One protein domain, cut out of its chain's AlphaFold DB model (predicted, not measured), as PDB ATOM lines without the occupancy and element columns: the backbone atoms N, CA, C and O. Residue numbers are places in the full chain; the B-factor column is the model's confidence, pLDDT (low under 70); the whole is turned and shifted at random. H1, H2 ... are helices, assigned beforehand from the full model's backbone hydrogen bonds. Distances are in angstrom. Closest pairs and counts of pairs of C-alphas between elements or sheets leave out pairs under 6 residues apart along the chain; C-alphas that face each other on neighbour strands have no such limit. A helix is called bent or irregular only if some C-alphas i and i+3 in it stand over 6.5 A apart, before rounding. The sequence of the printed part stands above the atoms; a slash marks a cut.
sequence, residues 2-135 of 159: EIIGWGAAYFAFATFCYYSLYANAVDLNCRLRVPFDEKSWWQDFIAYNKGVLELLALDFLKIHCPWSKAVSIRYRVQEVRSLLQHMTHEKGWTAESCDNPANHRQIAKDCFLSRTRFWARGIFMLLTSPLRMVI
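AT A GLANCE: This is residues 2 to 135 of the 159 residues of an uncharacterized protein of Parcubacteria group bacterium RIFCSPHIGHO2_02_FULL_48_10b (UniProt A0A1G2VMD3). Five helices make a loose, angular frame: H1 and H5 reach to one end, H3, H4 and the loop 84 to 100 form the other, and H2 runs crosswise between, sticking out at residues 41 to 43. The printed part has 134 residues with five named helices, H1 to H5 in order along the chain, which hold 96 of them, and no named strand; the class is all helix, and the whole is loose, with a radius of gyration of the C-alphas of 17.8 A and spans of 57 by 43 by 25 A.

IN THESE COORDINATES: H1, residues 2 to 28, spans 39.3 A from C-alpha 2 (18.583, 67.587, 69.681). H2 is residues 41 to 63, 30.9 A; H3 is residues 69 to 83, 20.9 A; H4 is residues 101 to 110, 15.0 A, and irregular, the C-alphas of residues 102 and 105 being 7.1 A apart; H5 is residues 115 to 135, 29.4 A, and ends at C-alpha 135 (5.926, 51.751, 70.687).

HOW THE PARTS SIT: H1, with residues 23 to 26 alone, only just touches H2, 3 C-alpha pairs within 8 A, about perpendicular at 88 degrees; closest C-alphas Ala 23 and Val 52, 5.8 A. H1, with 10 to 14 alone, only just touches H5, 3 pairs, closest C-alphas Ala 14 and Ser 129, 7.3 A. H2, with 62 to 63 alone, touches H3, closest C-alphas Ile 63 and Ser 72, 4.7 A. H3, with 73 to 77 alone, touches H4, closest C-alphas Ile 73 and Ala 108, 5.7 A. Every O i to N i+4 pair is within hydrogen-bond range in H1 and H3; H2 has 18 of 19, H4 4 of 6, H5 15 of 17.

THE WHOLE: C-alphas 2 and 96, the farthest apart, are 57.9 A apart. The printed part has no cut; links H1 to H2 and H3 to H4 are long. pLDDT is under 70 at residues 2 to 5, 10 and 125 to 135.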
ATOM      1  N   GLU A   2      18.514  69.042  69.438       57.53
ATOM      2  CA  GLU A   2      18.583  67.587  69.681       57.53
ATOM      3  C   GLU A   2      17.447  66.773  69.037       57.53
ATOM      4  O   GLU A   2      17.704  65.723  68.459       57.53
ATOM      5  N   ILE A   3      16.207  67.277  69.036       57.66
ATOM      6  CA  ILE A   3      15.040  66.582  68.447       57.66
ATOM      7  C   ILE A   3      15.215  66.336  66.936       57.66
ATOM      8  O   ILE A   3      14.808  65.296  66.421       57.66
ATOM      9  N   ILE A   4      15.867  67.264  66.228       61.72
ATOM     10  CA  ILE A   4      16.151  67.130  64.791       61.72
ATOM     11  C   ILE A   4      17.220  66.051  64.562       61.72
ATOM     12  O   ILE A   4      17.092  65.254  63.634       61.72
ATOM     13  N   GLY A   5      18.226  65.972  65.440       69.81
ATOM     14  CA  GLY A   5      19.259  64.931  65.400       69.81
ATOM     15  C   GLY A   5      18.691  63.527  65.616       69.81
ATOM     16  O   GLY A   5      18.979  62.621  64.834       69.81
ATOM     17  N   TRP A   6      17.811  63.360  66.607       72.06
ATOM     18  CA  TRP A   6      17.124  62.089  66.857       72.06
ATOM     19  C   TRP A   6      16.189  61.691  65.713       72.06
ATOM     20  O   TRP A   6      16.173  60.529  65.314       72.06
ATOM     21  N   GLY A   7      15.461  62.651  65.132       70.81
ATOM     22  CA  GLY A   7      14.608  62.406  63.967       70.81
ATOM     23  C   GLY A   7      15.395  61.949  62.733       70.81
ATOM     24  O   GLY A   7      14.993  60.996  62.065       70.81
ATOM     25  N   ALA A   8      16.539  62.577  62.453       72.94
ATOM     26  CA  ALA A   8      17.398  62.208  61.328       72.94
ATOM     27  C   ALA A   8      18.051  60.828  61.520       72.94
ATOM     28  O   ALA A   8      18.015  60.002  60.606       72.94
ATOM     29  N   ALA A   9      18.589  60.548  62.713       74.00
ATOM     30  CA  ALA A   9      19.159  59.242  63.048       74.00
ATOM     31  C   ALA A   9      18.108  58.127  62.938       74.00
ATOM     32  O   ALA A   9      18.362  57.068  62.362       74.00
ATOM     33  N   TYR A  10      16.896  58.401  63.421       69.25
ATOM     34  CA  TYR A  10      15.763  57.496  63.312       69.25
ATOM     35  C   TYR A  10      15.394  57.206  61.843       69.25
ATOM     36  O   TYR A  10      15.244  56.047  61.453       69.25
ATOM     37  N   PHE A  11      15.286  58.242  61.006       71.38
ATOM     38  CA  PHE A  11      14.945  58.087  59.589       71.38
ATOM     39  C   PHE A  11      16.009  57.293  58.821       71.38
ATOM     40  O   PHE A  11      15.673  56.433  58.001       71.38
ATOM     41  N   ALA A  12      17.289  57.529  59.120       72.06
ATOM     42  CA  ALA A  12      18.393  56.764  58.555       72.06
ATOM     43  C   ALA A  12      18.302  55.276  58.939       72.06
ATOM     44  O   ALA A  12      18.380  54.409  58.068       72.06
ATOM     45  N   PHE A  13      18.047  54.976  60.215       74.06
ATOM     46  CA  PHE A  13      17.890  53.601  60.694       74.06
ATOM     47  C   PHE A  13      16.685  52.888  60.062       74.06
ATOM     48  O   PHE A  13      16.799  51.749  59.608       74.06
ATOM     49  N   ALA A  14      15.534  53.562  59.976       71.19
ATOM     50  CA  ALA A  14      14.335  53.010  59.348       71.19
ATOM     51  C   ALA A  14      14.551  52.721  57.853       71.19
ATOM     52  O   ALA A  14      14.132  51.673  57.355       71.19
ATOM     53  N   THR A  15      15.247  53.621  57.155       72.81
ATOM     54  CA  THR A  15      15.614  53.449  55.743       72.81
ATOM     55  C   THR A  15      16.535  52.246  55.558       72.81
ATOM     56  O   THR A  15      16.297  51.429  54.669       72.81
ATOM     57  N   PHE A  16      17.538  52.089  56.427       77.62
ATOM     58  CA  PHE A  16      18.433  50.933  56.411       77.62
ATOM     59  C   PHE A  16      17.671  49.618  56.628       77.62
ATOM     60  O   PHE A  16      17.814  48.693  55.835       77.62
ATOM     61  N   CYS A  17      16.786  49.553  57.628       74.81
ATOM     62  CA  CYS A  17      15.974  48.359  57.889       74.81
ATOM     63  C   CYS A  17      15.083  47.989  56.697       74.81
ATOM     64  O   CYS A  17      14.987  46.817  56.327       74.81
ATOM     65  N   TYR A  18      14.436  48.983  56.081       78.00
ATOM     66  CA  TYR A  18      13.631  48.768  54.881       78.00
ATOM     67  C   TYR A  18      14.483  48.222  53.729       78.00
ATOM     68  O   TYR A  18      14.091  47.248  53.086       78.00
ATOM     69  N   TYR A  19      15.657  48.814  53.501       80.06
ATOM     70  CA  TYR A  19      16.586  48.366  52.470       80.06
ATOM     71  C   TYR A  19      17.037  46.920  52.700       80.06
ATOM     72  O   TYR A  19      16.961  46.114  51.779       80.06
ATOM     73  N   SER A  20      17.424  46.554  53.926       76.12
ATOM     74  CA  SER A  20      17.832  45.184  54.256       76.12
ATOM     75  C   SER A  20      16.707  44.171  54.038       76.12
ATOM     76  O   SER A  20      16.946  43.101  53.478       76.12
ATOM     77  N   LEU A  21      15.472  44.493  54.437       78.31
ATOM     78  CA  LEU A  21      14.315  43.627  54.188       78.31
ATOM     79  C   LEU A  21      14.034  43.479  52.691       78.31
ATOM     80  O   LEU A  21      13.761  42.375  52.225       78.31
ATOM     81  N   TYR A  22      14.124  44.576  51.939       81.19
ATOM     82  CA  TYR A  22      13.942  44.558  50.494       81.19
ATOM     83  C   TYR A  22      15.019  43.716  49.800       81.19
ATOM     84  O   TYR A  22      14.670  42.861  48.991       81.19
ATOM     85  N   ALA A  23      16.293  43.902  50.159       77.75
ATOM     86  CA  ALA A  23      17.425  43.144  49.629       77.75
ATOM     87  C   ALA A  23      17.223  41.632  49.811       77.75
ATOM     88  O   ALA A  23      17.249  40.884  48.837       77.75
ATOM     89  N   ASN A  24      16.896  41.200  51.033       78.19
ATOM     90  CA  ASN A  24      16.595  39.796  51.318       78.19
ATOM     91  C   ASN A  24      15.384  39.292  50.519       78.19
ATOM     92  O   ASN A  24      15.400  38.181  50.000       78.19
ATOM     93  N   ALA A  25      14.327  40.098  50.394       79.44
ATOM     94  CA  ALA A  25      13.133  39.696  49.662       79.44
ATOM     95  C   ALA A  25      13.394  39.518  48.159       79.44
ATOM     96  O   ALA A  25      12.871  38.578  47.563       79.44
ATOM     97  N   VAL A  26      14.169  40.398  47.518       82.56
ATOM     98  CA  VAL A  26      14.474  40.251  46.082       82.56
ATOM     99  C   VAL A  26      15.437  39.101  45.806       82.56
ATOM    100  O   VAL A  26      15.314  38.457  44.764       82.56
ATOM    101  N   ASP A  27      16.333  38.821  46.749       79.56
ATOM    102  CA  ASP A  27      17.275  37.707  46.684       79.56
ATOM    103  C   ASP A  27      16.553  36.357  46.832       79.56
ATOM    104  O   ASP A  27      16.653  35.499  45.959       79.56
ATOM    105  N   LEU A  28      15.680  36.218  47.841       74.88
ATOM    106  CA  LEU A  28      14.844  35.023  48.041       74.88
ATOM    107  C   LEU A  28      13.873  34.749  46.884       74.88
ATOM    108  O   LEU A  28      13.503  33.603  46.644       74.88
ATOM    109  N   ASN A  29      13.447  35.792  46.167       72.12
ATOM    110  CA  ASN A  29      12.613  35.653  44.971       72.12
ATOM    111  C   ASN A  29      13.433  35.402  43.691       72.12
ATOM    112  O   ASN A  29      12.868  35.438  42.598       72.12
ATOM    113  N   CYS A  30      14.751  35.200  43.800       73.50
ATOM    114  CA  CYS A  30      15.674  34.982  42.682       73.50
ATOM    115  C   CYS A  30      15.596  36.075  41.593       73.50
ATOM    116  O   CYS A  30      15.886  35.826  40.419       73.50
ATOM    117  N   ARG A  31      15.173  37.295  41.961       78.06
ATOM    118  CA  ARG A  31      15.077  38.445  41.041       78.06
ATOM    119  C   ARG A  31      16.426  39.138  40.877       78.06
ATOM    120  O   ARG A  31      16.670  39.767  39.849       78.06
ATOM    121  N   LEU A  32      17.293  39.023  41.879       81.06
ATOM    122  CA  LEU A  32      18.629  39.595  41.865       81.06
ATOM    123  C   LEU A  32      19.568  38.715  41.025       81.06
ATOM    124  O   LEU A  32      19.883  37.590  41.394       81.06
ATOM    125  N   ARG A  33      20.003  39.227  39.869       77.31
ATOM    126  CA  ARG A  33      20.977  38.563  38.986       77.31
ATOM    127  C   ARG A  33      22.260  39.383  38.949       77.31
ATOM    128  O   ARG A  33      22.467  40.172  38.031       77.31
ATOM    129  N   VAL A  34      23.082  39.231  39.981       78.12
ATOM    130  CA  VAL A  34      24.371  39.924  40.095       78.12
ATOM    131  C   VAL A  34      25.489  38.938  39.743       78.12
ATOM    132  O   VAL A  34      25.513  37.844  40.305       78.12
ATOM    133  N   PRO A  35      26.397  39.276  38.809       75.19
ATOM    134  CA  PRO A  35      27.598  38.485  38.586       75.19
ATOM    135  C   PRO A  35      28.561  38.732  39.751       75.19
ATOM    136  O   PRO A  35      29.061  39.844  39.911       75.19
ATOM    137  N   PHE A  36      28.786  37.709  40.569       77.62
ATOM    138  CA  PHE A  36      29.782  37.748  41.637       77.62
ATOM    139  C   PHE A  36      31.159  37.381  41.075       77.62
ATOM    140  O   PHE A  36      31.275  36.464  40.259       77.62
ATOM    141  N   ASP A  37      32.188  38.116  41.487       73.38
ATOM    142  CA  ASP A  37      33.588  37.809  41.212       73.38
ATOM    143  C   ASP A  37      34.195  37.322  42.529       73.38
ATOM    144  O   ASP A  37      34.654  38.116  43.350       73.38
ATOM    145  N   GLU A  38      34.186  35.995  42.722       73.75
ATOM    146  CA  GLU A  38      34.553  35.275  43.961       73.75
ATOM    147  C   GLU A  38      35.949  35.623  44.525       73.75
ATOM    148  O   GLU A  38      36.355  35.146  45.585       73.75
ATOM    149  N   LYS A  39      36.718  36.450  43.815       78.38
ATOM    150  CA  LYS A  39      38.049  36.926  44.181       78.38
ATOM    151  C   LYS A  39      38.036  38.092  45.167       78.38
ATOM    152  O   LYS A  39      39.063  38.327  45.803       78.38
ATOM    153  N   SER A  40      36.940  38.849  45.298       85.94
ATOM    154  CA  SER A  40      36.910  40.028  46.172       85.94
ATOM    155  C   SER A  40      35.552  40.273  46.819       85.94
ATOM    156  O   SER A  40      34.638  40.839  46.219       85.94
ATOM    157  N   TRP A  41      35.485  39.992  48.122       87.19
ATOM    158  CA  TRP A  41      34.303  40.251  48.946       87.19
ATOM    159  C   TRP A  41      33.793  41.699  48.847       87.19
ATOM    160  O   TRP A  41      32.589  41.933  48.801       87.19
ATOM    161  N   TRP A  42      34.692  42.689  48.780       84.38
ATOM    162  CA  TRP A  42      34.291  44.094  48.653       84.38
ATOM    163  C   TRP A  42      33.636  44.396  47.305       84.38
ATOM    164  O   TRP A  42      32.688  45.181  47.247       84.38
ATOM    165  N   GLN A  43      34.127  43.789  46.224       85.75
ATOM    166  CA  GLN A  43      33.536  43.959  44.898       85.75
ATOM    167  C   GLN A  43      32.174  43.271  44.829       85.75
ATOM    168  O   GLN A  43      31.224  43.891  44.356       85.75
ATOM    169  N   ASP A  44      32.053  42.072  45.401       86.31
ATOM    170  CA  ASP A  44      30.782  41.355  45.519       86.31
ATOM    171  C   ASP A  44      29.762  42.138  46.345       86.31
ATOM    172  O   ASP A  44      28.611  42.287  45.938       86.31
ATOM    173  N   PHE A  45      30.184  42.720  47.471       84.44
ATOM    174  CA  PHE A  45      29.326  43.565  48.296       84.44
ATOM    175  C   PHE A  45      28.826  44.793  47.524       84.44
ATOM    176  O   PHE A  45      27.632  45.102  47.549       84.44
ATOM    177  N   ILE A  46      29.708  45.494  46.804       86.44
ATOM    178  CA  ILE A  46      29.323  46.656  45.988       86.44
ATOM    179  C   ILE A  46      28.380  46.231  44.856       86.44
ATOM    180  O   ILE A  46      27.355  46.881  44.639       86.44
ATOM    181  N   ALA A  47      28.696  45.141  44.154       85.81
ATOM    182  CA  ALA A  47      27.891  44.621  43.056       85.81
ATOM    183  C   ALA A  47      26.494  44.197  43.532       85.81
ATOM    184  O   ALA A  47      25.498  44.570  42.907       85.81
ATOM    185  N   TYR A  48      26.409  43.513  44.677       87.25
ATOM    186  CA  TYR A  48      25.156  43.127  45.321       87.25
ATOM    187  C   TYR A  48      24.281  44.348  45.605       87.25
ATOM    188  O   TYR A  48      23.154  44.447  45.118       87.25
ATOM    189  N   ASN A  49      24.820  45.323  46.344       86.38
ATOM    190  CA  ASN A  49      24.058  46.506  46.740       86.38
ATOM    191  C   ASN A  49      23.637  47.343  45.525       86.38
ATOM    192  O   ASN A  49      22.522  47.870  45.498       86.38
ATOM    193  N   LYS A  50      24.492  47.428  44.497       86.75
ATOM    194  CA  LYS A  50      24.160  48.075  43.224       86.75
ATOM    195  C   LYS A  50      22.980  47.381  42.542       86.75
ATOM    196  O   LYS A  50      22.023  48.061  42.184       86.75
ATOM    197  N   GLY A  51      23.005  46.054  42.420       87.19
ATOM    198  CA  GLY A  51      21.904  45.290  41.827       87.19
ATOM    199  C   GLY A  51      20.589  45.453  42.595       87.19
ATOM    200  O   GLY A  51      19.536  45.667  41.994       87.19
ATOM    201  N   VAL A  52      20.645  45.444  43.931       86.06
ATOM    202  CA  VAL A  52      19.469  45.690  44.781       86.06
ATOM    203  C   VAL A  52      18.916  47.101  44.563       86.06
ATOM    204  O   VAL A  52      17.703  47.270  44.447       86.06
ATOM    205  N   LEU A  53      19.775  48.123  44.481       87.56
ATOM    206  CA  LEU A  53      19.347  49.502  44.222       87.56
ATOM    207  C   LEU A  53      18.739  49.672  42.825       87.56
ATOM    208  O   LEU A  53      17.745  50.383  42.674       87.56
ATOM    209  N   GLU A  54      19.295  49.010  41.811       89.25
ATOM    210  CA  GLU A  54      18.743  49.005  40.454       89.25
ATOM    211  C   GLU A  54      17.349  48.370  40.414       89.25
ATOM    212  O   GLU A  54      16.436  48.934  39.801       89.25
ATOM    213  N   LEU A  55      17.150  47.251  41.119       88.31
ATOM    214  CA  LEU A  55      15.834  46.628  41.279       88.31
ATOM    215  C   LEU A  55      14.865  47.519  42.056       88.31
ATOM    216  O   LEU A  55      13.718  47.678  41.642       88.31
ATOM    217  N   LEU A  56      15.326  48.168  43.123       86.19
ATOM    218  CA  LEU A  56      14.506  49.091  43.901       86.19
ATOM    219  C   LEU A  56      14.031  50.267  43.033       86.19
ATOM    220  O   LEU A  56      12.849  50.619  43.034       86.19
ATOM    221  N   ALA A  57      14.922  50.833  42.218       86.81
ATOM    222  CA  ALA A  57      14.568  51.862  41.250       86.81
ATOM    223  C   ALA A  57      13.604  51.330  40.174       86.81
ATOM    224  O   ALA A  57      12.648  52.021  39.809       86.81
ATOM    225  N   LEU A  58      13.809  50.105  39.680       88.12
ATOM    226  CA  LEU A  58      12.918  49.463  38.714       88.12
ATOM    227  C   LEU A  58      11.500  49.297  39.282       88.12
ATOM    228  O   LEU A  58      10.527  49.684  38.627       88.12
ATOM    229  N   ASP A  59      11.391  48.790  40.508       87.12
ATOM    230  CA  ASP A  59      10.126  48.526  41.184       87.12
ATOM    231  C   ASP A  59       9.333  49.812  41.395       87.12
ATOM    232  O   ASP A  59       8.168  49.904  40.999       87.12
ATOM    233  N   PHE A  60       9.965  50.842  41.955       83.56
ATOM    234  CA  PHE A  60       9.274  52.079  42.312       83.56
ATOM    235  C   PHE A  60       9.042  53.010  41.119       83.56
ATOM    236  O   PHE A  60       7.957  53.585  40.987       83.56
ATOM    237  N   LEU A  61      10.026  53.159  40.229       85.31
ATOM    238  CA  LEU A  61       9.961  54.144  39.145       85.31
ATOM    239  C   LEU A  61       9.332  53.586  37.869       85.31
ATOM    240  O   LEU A  61       8.779  54.364  37.086       85.31
ATOM    241  N   LYS A  62       9.388  52.264  37.649       88.38
ATOM    242  CA  LYS A  62       8.905  51.633  36.412       88.38
ATOM    243  C   LYS A  62       7.721  50.700  36.659       88.38
ATOM    244  O   LYS A  62       6.621  51.008  36.205       88.38
ATOM    245  N   ILE A  63       7.883  49.621  37.424       87.81
ATOM    246  CA  ILE A  63       6.837  48.598  37.636       87.81
ATOM    247  C   ILE A  63       5.628  49.175  38.386       87.81
ATOM    248  O   ILE A  63       4.475  48.939  38.007       87.81
ATOM    249  N   HIS A  64       5.866  49.992  39.411       86.31
ATOM    250  CA  HIS A  64       4.846  50.705  40.182       86.31
ATOM    251  C   HIS A  64       4.809  52.211  39.884       86.31
ATOM    252  O   HIS A  64       4.261  52.977  40.676       86.31
ATOM    253  N   CYS A  65       5.308  52.622  38.714       86.75
ATOM    254  CA  CYS A  65       5.344  54.001  38.219       86.75
ATOM    255  C   CYS A  65       4.058  54.809  38.535       86.75
ATOM    256  O   CYS A  65       3.009  54.556  37.919       86.75
ATOM    257  N   PRO A  66       4.098  55.797  39.460       82.31
ATOM    258  CA  PRO A  66       2.907  56.539  39.887       82.31
ATOM    259  C   PRO A  66       2.381  57.502  38.816       82.31
ATOM    260  O   PRO A  66       1.173  57.732  38.748       82.31
ATOM    261  N   TRP A  67       3.241  57.962  37.907       85.81
ATOM    262  CA  TRP A  67       2.900  58.927  36.856       85.81
ATOM    263  C   TRP A  67       2.298  58.304  35.589       85.81
ATOM    264  O   TRP A  67       1.455  58.934  34.960       85.81
ATOM    265  N   SER A  68       2.638  57.062  35.214       89.88
ATOM    266  CA  SER A  68       2.132  56.458  33.968       89.88
ATOM    267  C   SER A  68       1.709  55.000  34.121       89.88
ATOM    268  O   SER A  68       2.504  54.099  34.394       89.88
ATOM    269  N   LYS A  69       0.420  54.753  33.868       89.25
ATOM    270  CA  LYS A  69      -0.147  53.400  33.870       89.25
ATOM    271  C   LYS A  69       0.376  52.558  32.706       89.25
ATOM    272  O   LYS A  69       0.609  51.370  32.892       89.25
ATOM    273  N   ALA A  70       0.575  53.160  31.532       90.69
ATOM    274  CA  ALA A  70       1.097  52.458  30.360       90.69
ATOM    275  C   ALA A  70       2.534  51.968  30.597       90.69
ATOM    276  O   ALA A  70       2.840  50.812  30.317       90.69
ATOM    277  N   VAL A  71       3.383  52.813  31.201       90.94
ATOM    278  CA  VAL A  71       4.747  52.434  31.607       90.94
ATOM    279  C   VAL A  71       4.699  51.289  32.615       90.94
ATOM    280  O   VAL A  71       5.335  50.264  32.398       90.94
ATOM    281  N   SER A  72       3.881  51.423  33.662       90.62
ATOM    282  CA  SER A  72       3.712  50.380  34.678       90.62
ATOM    283  C   SER A  72       3.299  49.033  34.079       90.62
ATOM    284  O   SER A  72       3.933  48.024  34.369       90.62
ATOM    285  N   ILE A  73       2.293  49.004  33.197       91.56
ATOM    286  CA  ILE A  73       1.848  47.768  32.533       91.56
ATOM    287  C   ILE A  73       2.969  47.170  31.679       91.56
ATOM    288  O   ILE A  73       3.234  45.977  31.789       91.56
ATOM    289  N   ARG A  74       3.656  47.987  30.872       92.38
ATOM    290  CA  ARG A  74       4.739  47.518  30.001       92.38
ATOM    291  C   ARG A  74       5.840  46.815  30.793       92.38
ATOM    292  O   ARG A  74       6.201  45.693  30.456       92.38
ATOM    293  N   TYR A  75       6.349  47.452  31.847       92.00
ATOM    294  CA  TYR A  75       7.438  46.886  32.648       92.00
ATOM    295  C   TYR A  75       6.994  45.665  33.462       92.00
ATOM    296  O   TYR A  75       7.743  44.699  33.550       92.00
ATOM    297  N   ARG A  76       5.755  45.657  33.967       91.25
ATOM    298  CA  ARG A  76       5.153  44.482  34.619       91.25
ATOM    299  C   ARG A  76       5.105  43.268  33.698       91.25
ATOM    300  O   ARG A  76       5.473  42.170  34.098       91.25
ATOM    301  N   VAL A  77       4.644  43.458  32.464       92.44
ATOM    302  CA  VAL A  77       4.552  42.370  31.482       92.44
ATOM    303  C   VAL A  77       5.943  41.873  31.089       92.44
ATOM    304  O   VAL A  77       6.149  40.668  31.007       92.44
ATOM    305  N   GLN A  78       6.910  42.777  30.900       91.50
ATOM    306  CA  GLN A  78       8.301  42.402  30.617       91.50
ATOM    307  C   GLN A  78       8.917  41.571  31.746       91.50
ATOM    308  O   GLN A  78       9.576  40.566  31.487       91.50
ATOM    309  N   GLU A  79       8.673  41.963  32.991       89.06
ATOM    310  CA  GLU A  79       9.133  41.211  34.147       89.06
ATOM    311  C   GLU A  79       8.467  39.837  34.239       89.06
ATOM    312  O   GLU A  79       9.159  38.829  34.358       89.06
ATOM    313  N   VAL A  80       7.138  39.769  34.120       89.50
ATOM    314  CA  VAL A  80       6.414  38.489  34.140       89.50
ATOM    315  C   VAL A  80       6.896  37.575  33.027       89.50
ATOM    316  O   VAL A  80       7.115  36.398  33.286       89.50
ATOM    317  N   ARG A  81       7.148  38.098  31.822       91.06
ATOM    318  CA  ARG A  81       7.749  37.323  30.732       91.06
ATOM    319  C   ARG A  81       9.078  36.700  31.158       91.06
ATOM    320  O   ARG A  81       9.283  35.520  30.905       91.06
ATOM    321  N   SER A  82       9.961  37.469  31.801       87.94
ATOM    322  CA  SER A  82      11.256  36.964  32.278       87.94
ATOM    323  C   SER A  82      11.112  35.927  33.392       87.94
ATOM    324  O   SER A  82      11.889  34.979  33.438       87.94
ATOM    325  N   LEU A  83      10.143  36.094  34.291       85.88
ATOM    326  CA  LEU A  83       9.896  35.155  35.387       85.88
ATOM    327  C   LEU A  83       9.269  33.849  34.880       85.88
ATOM    328  O   LEU A  83       9.671  32.765  35.300       85.88
ATOM    329  N   LEU A  84       8.345  33.941  33.921       88.38
ATOM    330  CA  LEU A  84       7.666  32.800  33.301       88.38
ATOM    331  C   LEU A  84       8.586  31.908  32.456       88.38
ATOM    332  O   LEU A  84       8.185  30.812  32.078       88.38
ATOM    333  N   GLN A  85       9.817  32.341  32.168       86.44
ATOM    334  CA  GLN A  85      10.836  31.476  31.559       86.44
ATOM    335  C   GLN A  85      11.314  30.370  32.506       86.44
ATOM    336  O   GLN A  85      11.833  29.356  32.049       86.44
ATOM    337  N   HIS A  86      11.160  30.571  33.816       83.12
ATOM    338  CA  HIS A  86      11.674  29.661  34.840       83.12
ATOM    339  C   HIS A  86      10.610  29.247  35.864       83.12
ATOM    340  O   HIS A  86      10.876  28.394  36.703       83.12
ATOM    341  N   MET A  87       9.416  29.847  35.818       82.56
ATOM    342  CA  MET A  87       8.333  29.603  36.769       82.56
ATOM    343  C   MET A  87       6.989  29.457  36.062       82.56
ATOM    344  O   MET A  87       6.736  30.069  35.028       82.56
ATOM    345  N   THR A  88       6.088  28.688  36.664       82.50
ATOM    346  CA  THR A  88       4.705  28.542  36.205       82.50
ATOM    347  C   THR A  88       3.784  29.434  37.023       82.50
ATOM    348  O   THR A  88       3.812  29.400  38.252       82.50
ATOM    349  N   HIS A  89       2.932  30.209  36.356       83.81
ATOM    350  CA  HIS A  89       1.918  31.009  37.037       83.81
ATOM    351  C   HIS A  89       0.639  30.192  37.256       83.81
ATOM    352  O   HIS A  89       0.158  29.540  36.334       83.81
ATOM    353  N   GLU A  90       0.037  30.289  38.443       84.94
ATOM    354  CA  GLU A  90      -1.157  29.524  38.852       84.94
ATOM    355  C   GLU A  90      -2.337  29.672  37.874       84.94
ATOM    356  O   GLU A  90      -3.038  28.714  37.571       84.94
ATOM    357  N   LYS A  91      -2.521  30.871  37.309       84.88
ATOM    358  CA  LYS A  91      -3.565  31.151  36.301       84.88
ATOM    359  C   LYS A  91      -3.234  30.693  34.872       84.88
ATOM    360  O   LYS A  91      -3.960  31.052  33.952       84.88
ATOM    361  N   GLY A  92      -2.133  29.972  34.663       87.88
ATOM    362  CA  GLY A  92      -1.745  29.443  33.352       87.88
ATOM    363  C   GLY A  92      -1.149  30.467  32.381       87.88
ATOM    364  O   GLY A  92      -1.105  30.210  31.181       87.88
ATOM    365  N   TRP A  93      -0.686  31.630  32.861       90.19
ATOM    366  CA  TRP A  93       0.028  32.582  32.004       90.19
ATOM    367  C   TRP A  93       1.352  31.985  31.525       90.19
ATOM    368  O   TRP A  93       2.131  31.477  32.330       90.19
ATOM    369  N   THR A  94       1.620  32.095  30.225       89.94
ATOM    370  CA  THR A  94       2.881  31.674  29.595       89.94
ATOM    371  C   THR A  94       3.708  32.882  29.151       89.94
ATOM    372  O   THR A  94       3.188  33.995  29.024       89.94
ATOM    373  N   ALA A  95       5.002  32.684  28.883       89.19
ATOM    374  CA  ALA A  95       5.853  33.749  28.346       89.19
ATOM    375  C   ALA A  95       5.300  34.314  27.019       89.19
ATOM    376  O   ALA A  95       5.288  35.528  26.828       89.19
ATOM    377  N   GLU A  96       4.753  33.455  26.156       90.62
ATOM    378  CA  GLU A  96       4.099  33.826  24.890       90.62
ATOM    379  C   GLU A  96       2.834  34.667  25.103       90.62
ATOM    380  O   GLU A  96       2.546  35.588  24.340       90.62
ATOM    381  N   SER A  97       2.102  34.429  26.197       90.56
ATOM    382  CA  SER A  97       0.927  35.238  26.549       90.56
ATOM    383  C   SER A  97       1.278  36.718  26.746       90.56
ATOM    384  O   SER A  97       0.416  37.581  26.570       90.56
ATOM    385  N   CYS A  98       2.537  37.013  27.091       89.00
ATOM    386  CA  CYS A  98       3.050  38.368  27.266       89.00
ATOM    387  C   CYS A  98       3.321  39.095  25.938       89.00
ATOM    388  O   CYS A  98       3.479  40.313  25.957       89.00
ATOM    389  N   ASP A  99       3.356  38.401  24.795       91.12
ATOM    390  CA  ASP A  99       3.551  39.035  23.481       91.12
ATOM    391  C   ASP A  99       2.257  39.636  22.923       91.12
ATOM    392  O   ASP A  99       2.298  40.580  22.133       91.12
ATOM    393  N   ASN A 100       1.094  39.159  23.377       91.88
ATOM    394  CA  ASN A 100      -0.195  39.676  22.932       91.88
ATOM    395  C   ASN A 100      -0.616  40.930  23.736       91.88
ATOM    396  O   ASN A 100      -0.936  40.811  24.926       91.88
ATOM    397  N   PRO A 101      -0.721  42.119  23.106       91.44
ATOM    398  CA  PRO A 101      -1.095  43.357  23.791       91.44
ATOM    399  C   PRO A 101      -2.498  43.326  24.413       91.44
ATOM    400  O   PRO A 101      -2.739  44.021  25.402       91.44
ATOM    401  N   ALA A 102      -3.415  42.496  23.901       91.62
ATOM    402  CA  ALA A 102      -4.747  42.335  24.485       91.62
ATOM    403  C   ALA A 102      -4.691  41.752  25.911       91.62
ATOM    404  O   ALA A 102      -5.501  42.112  26.768       91.62
ATOM    405  N   ASN A 103      -3.685  40.918  26.197       91.69
ATOM    406  CA  ASN A 103      -3.527  40.236  27.482       91.69
ATOM    407  C   ASN A 103      -2.783  41.084  28.523       91.69
ATOM    408  O   ASN A 103      -2.928  40.855  29.725       91.69
ATOM    409  N   HIS A 104      -2.022  42.099  28.095       91.62
ATOM    410  CA  HIS A 104      -1.121  42.880  28.958       91.62
ATOM    411  C   HIS A 104      -1.815  43.458  30.188       91.62
ATOM    412  O   HIS A 104      -1.280  43.425  31.297       91.62
ATOM    413  N   ARG A 105      -3.031  43.982  30.011       89.12
ATOM    414  CA  ARG A 105      -3.791  44.589  31.108       89.12
ATOM    415  C   ARG A 105      -4.240  43.556  32.139       89.12
ATOM    416  O   ARG A 105      -4.266  43.878  33.327       89.12
ATOM    417  N   GLN A 106      -4.609  42.361  31.689       90.56
ATOM    418  CA  GLN A 106      -5.077  41.291  32.561       90.56
ATOM    419  C   GLN A 106      -3.898  40.652  33.307       90.56
ATOM    420  O   GLN A 106      -3.940  40.574  34.531       90.56
ATOM    421  N   ILE A 107      -2.798  40.358  32.606       89.38
ATOM    422  CA  ILE A 107      -1.536  39.889  33.202       89.38
ATOM    423  C   ILE A 107      -1.053  40.868  34.283       89.38
ATOM    424  O   ILE A 107      -0.784  40.480  35.416       89.38
ATOM    425  N   ALA A 108      -1.026  42.170  33.983       87.38
ATOM    426  CA  ALA A 108      -0.590  43.188  34.941       87.38
ATOM    427  C   ALA A 108      -1.506  43.332  36.175       87.38
ATOM    428  O   ALA A 108      -1.080  43.915  37.176       87.38
ATOM    429  N   LYS A 109      -2.760  42.864  36.095       87.38
ATOM    430  CA  LYS A 109      -3.720  42.840  37.208       87.38
ATOM    431  C   LYS A 109      -3.592  41.560  38.032       87.38
ATOM    432  O   LYS A 109      -3.761  41.622  39.245       87.38
ATOM    433  N   ASP A 110      -3.315  40.438  37.379       88.44
ATOM    434  CA  ASP A 110      -3.224  39.127  38.013       88.44
ATOM    435  C   ASP A 110      -1.891  38.918  38.734       88.44
ATOM    436  O   ASP A 110      -1.889  38.414  39.851       88.44
ATOM    437  N   CYS A 111      -0.782  39.362  38.139       81.19
ATOM    438  CA  CYS A 111       0.558  39.106  38.670       81.19
ATOM    439  C   CYS A 111       1.067  40.193  39.630       81.19
ATOM    440  O   CYS A 111       2.082  40.001  40.290       81.19
ATOM    441  N   PHE A 112       0.409  41.357  39.707       81.31
ATOM    442  CA  PHE A 112       0.922  42.495  40.478       81.31
ATOM    443  C   PHE A 112      -0.140  43.200  41.307       81.31
ATOM    444  O   PHE A 112      -1.263  43.457  40.869       81.31
ATOM    445  N   LEU A 113       0.282  43.672  42.481       77.00
ATOM    446  CA  LEU A 113      -0.509  44.578  43.306       77.00
ATOM    447  C   LEU A 113      -0.886  45.847  42.532       77.00
ATOM    448  O   LEU A 113      -0.120  46.375  41.707       77.00
ATOM    449  N   SER A 114      -2.072  46.386  42.827       78.94
ATOM    450  CA  SER A 114      -2.463  47.672  42.261       78.94
ATOM    451  C   SER A 114      -1.446  48.736  42.673       78.94
ATOM    452  O   SER A 114      -0.976  48.779  43.810       78.94
ATOM    453  N   ARG A 115      -1.105  49.610  41.729       79.62
ATOM    454  CA  ARG A 115      -0.158  50.707  41.938       79.62
ATOM    455  C   ARG A 115      -0.482  51.535  43.182       79.62
ATOM    456  O   ARG A 115       0.396  51.815  43.985       79.62
ATOM    457  N   THR A 116      -1.755  51.886  43.342       78.69
ATOM    458  CA  THR A 116      -2.240  52.669  44.480       78.69
ATOM    459  C   THR A 116      -2.074  51.922  45.794       78.69
ATOM    460  O   THR A 116      -1.618  52.519  46.758       78.69
ATOM    461  N   ARG A 117      -2.370  50.615  45.841       81.25
ATOM    462  CA  ARG A 117      -2.175  49.809  47.053       81.25
ATOM    463  C   ARG A 117      -0.702  49.634  47.392       81.25
ATOM    464  O   ARG A 117      -0.380  49.656  48.570       81.25
ATOM    465  N   PHE A 118       0.168  49.479  46.395       82.25
ATOM    466  CA  PHE A 118       1.613  49.391  46.613       82.25
ATOM    467  C   PHE A 118       2.145  50.664  47.279       82.25
ATOM    468  O   PHE A 118       2.705  50.589  48.367       82.25
ATOM    469  N   TRP A 119       1.873  51.835  46.699       78.06
ATOM    470  CA  TRP A 119       2.313  53.112  47.265       78.06
ATOM    471  C   TRP A 119       1.623  53.453  48.584       78.06
ATOM    472  O   TRP A 119       2.291  53.892  49.510       78.06
ATOM    473  N   ALA A 120       0.318  53.206  48.715       81.31
ATOM    474  CA  ALA A 120      -0.392  53.436  49.971       81.31
ATOM    475  C   ALA A 120       0.153  52.544  51.091       81.31
ATOM    476  O   ALA A 120       0.372  53.036  52.190       81.31
ATOM    477  N   ARG A 121       0.435  51.259  50.819       78.81
ATOM    478  CA  ARG A 121       1.099  50.373  51.786       78.81
ATOM    479  C   ARG A 121       2.525  50.819  52.072       78.81
ATOM    480  O   ARG A 121       2.898  50.807  53.233       78.81
ATOM    481  N   GLY A 122       3.291  51.228  51.063       70.69
ATOM    482  CA  GLY A 122       4.659  51.719  51.233       70.69
ATOM    483  C   GLY A 122       4.717  52.970  52.109       70.69
ATOM    484  O   GLY A 122       5.432  52.985  53.102       70.69
ATOM    485  N   ILE A 123       3.893  53.975  51.812       73.81
ATOM    486  CA  ILE A 123       3.764  55.205  52.607       73.81
ATOM    487  C   ILE A 123       3.231  54.882  54.002       73.81
ATOM    488  O   ILE A 123       3.782  55.351  54.989       73.81
ATOM    489  N   PHE A 124       2.199  54.041  54.115       75.06
ATOM    490  CA  PHE A 124       1.670  53.626  55.412       75.06
ATOM    491  C   PHE A 124       2.726  52.895  56.244       75.06
ATOM    492  O   PHE A 124       2.875  53.197  57.421       75.06
ATOM    493  N   MET A 125       3.489  51.969  55.664       67.00
ATOM    494  CA  MET A 125       4.586  51.290  56.354       67.00
ATOM    495  C   MET A 125       5.706  52.264  56.714       67.00
ATOM    496  O   MET A 125       6.220  52.182  57.819       67.00
ATOM    497  N   LEU A 126       6.040  53.221  55.851       64.38
ATOM    498  CA  LEU A 126       7.032  54.255  56.144       64.38
ATOM    499  C   LEU A 126       6.580  55.192  57.277       64.38
ATOM    500  O   LEU A 126       7.400  55.583  58.097       64.38
ATOM    501  N   LEU A 127       5.287  55.509  57.369       64.12
ATOM    502  CA  LEU A 127       4.712  56.344  58.430       64.12
ATOM    503  C   LEU A 127       4.465  55.573  59.738       64.12
ATOM    504  O   LEU A 127       4.573  56.142  60.821       64.12
ATOM    505  N   THR A 128       4.149  54.276  59.666       63.31
ATOM    506  CA  THR A 128       3.830  53.443  60.843       63.31
ATOM    507  C   THR A 128       4.996  52.612  61.372       63.31
ATOM    508  O   THR A 128       4.965  52.225  62.537       63.31
ATOM    509  N   SER A 129       6.040  52.365  60.579       58.66
ATOM    510  CA  SER A 129       7.326  51.821  61.046       58.66
ATOM    511  C   SER A 129       7.948  52.663  62.188       58.66
ATOM    512  O   SER A 129       8.317  52.070  63.207       58.66
ATOM    513  N   PRO A 130       7.932  54.017  62.126       55.44
ATOM    514  CA  PRO A 130       8.220  54.917  63.252       55.44
ATOM    515  C   PRO A 130       7.439  54.621  64.505       55.44
ATOM    516  O   PRO A 130       8.023  54.402  65.564       55.44
ATOM    517  N   LEU A 131       6.122  54.541  64.382       56.66
ATOM    518  CA  LEU A 131       5.261  54.279  65.522       56.66
ATOM    519  C   LEU A 131       5.508  52.892  66.108       56.66
ATOM    520  O   LEU A 131       5.566  52.766  67.320       56.66
ATOM    521  N   ARG A 132       5.719  51.856  65.289       56.62
ATOM    522  CA  ARG A 132       5.944  50.493  65.791       56.62
ATOM    523  C   ARG A 132       7.246  50.360  66.569       56.62
ATOM    524  O   ARG A 132       7.226  49.732  67.619       56.62
ATOM    525  N   MET A 133       8.341  50.959  66.100       54.06
ATOM    526  CA  MET A 133       9.623  50.917  66.812       54.06
ATOM    527  C   MET A 133       9.623  51.796  68.064       54.06
ATOM    528  O   MET A 133      10.135  51.368  69.091       54.06
ATOM    529  N   VAL A 134       8.993  52.976  68.022       56.56
ATOM    530  CA  VAL A 134       8.826  53.831  69.210       56.56
ATOM    531  C   VAL A 134       7.905  53.169  70.237       56.56
ATOM    532  O   VAL A 134       8.221  53.177  71.419       56.56
ATOM    533  N   ILE A 135       6.812  52.531  69.808       61.38
ATOM    534  CA  ILE A 135       5.926  51.751  70.687       61.38
ATOM    535  C   ILE A 135       6.668  50.536  71.255       61.38
ATOM    536  O   ILE A 135       6.571  50.293  72.450       61.38
TER     537      ILE A 135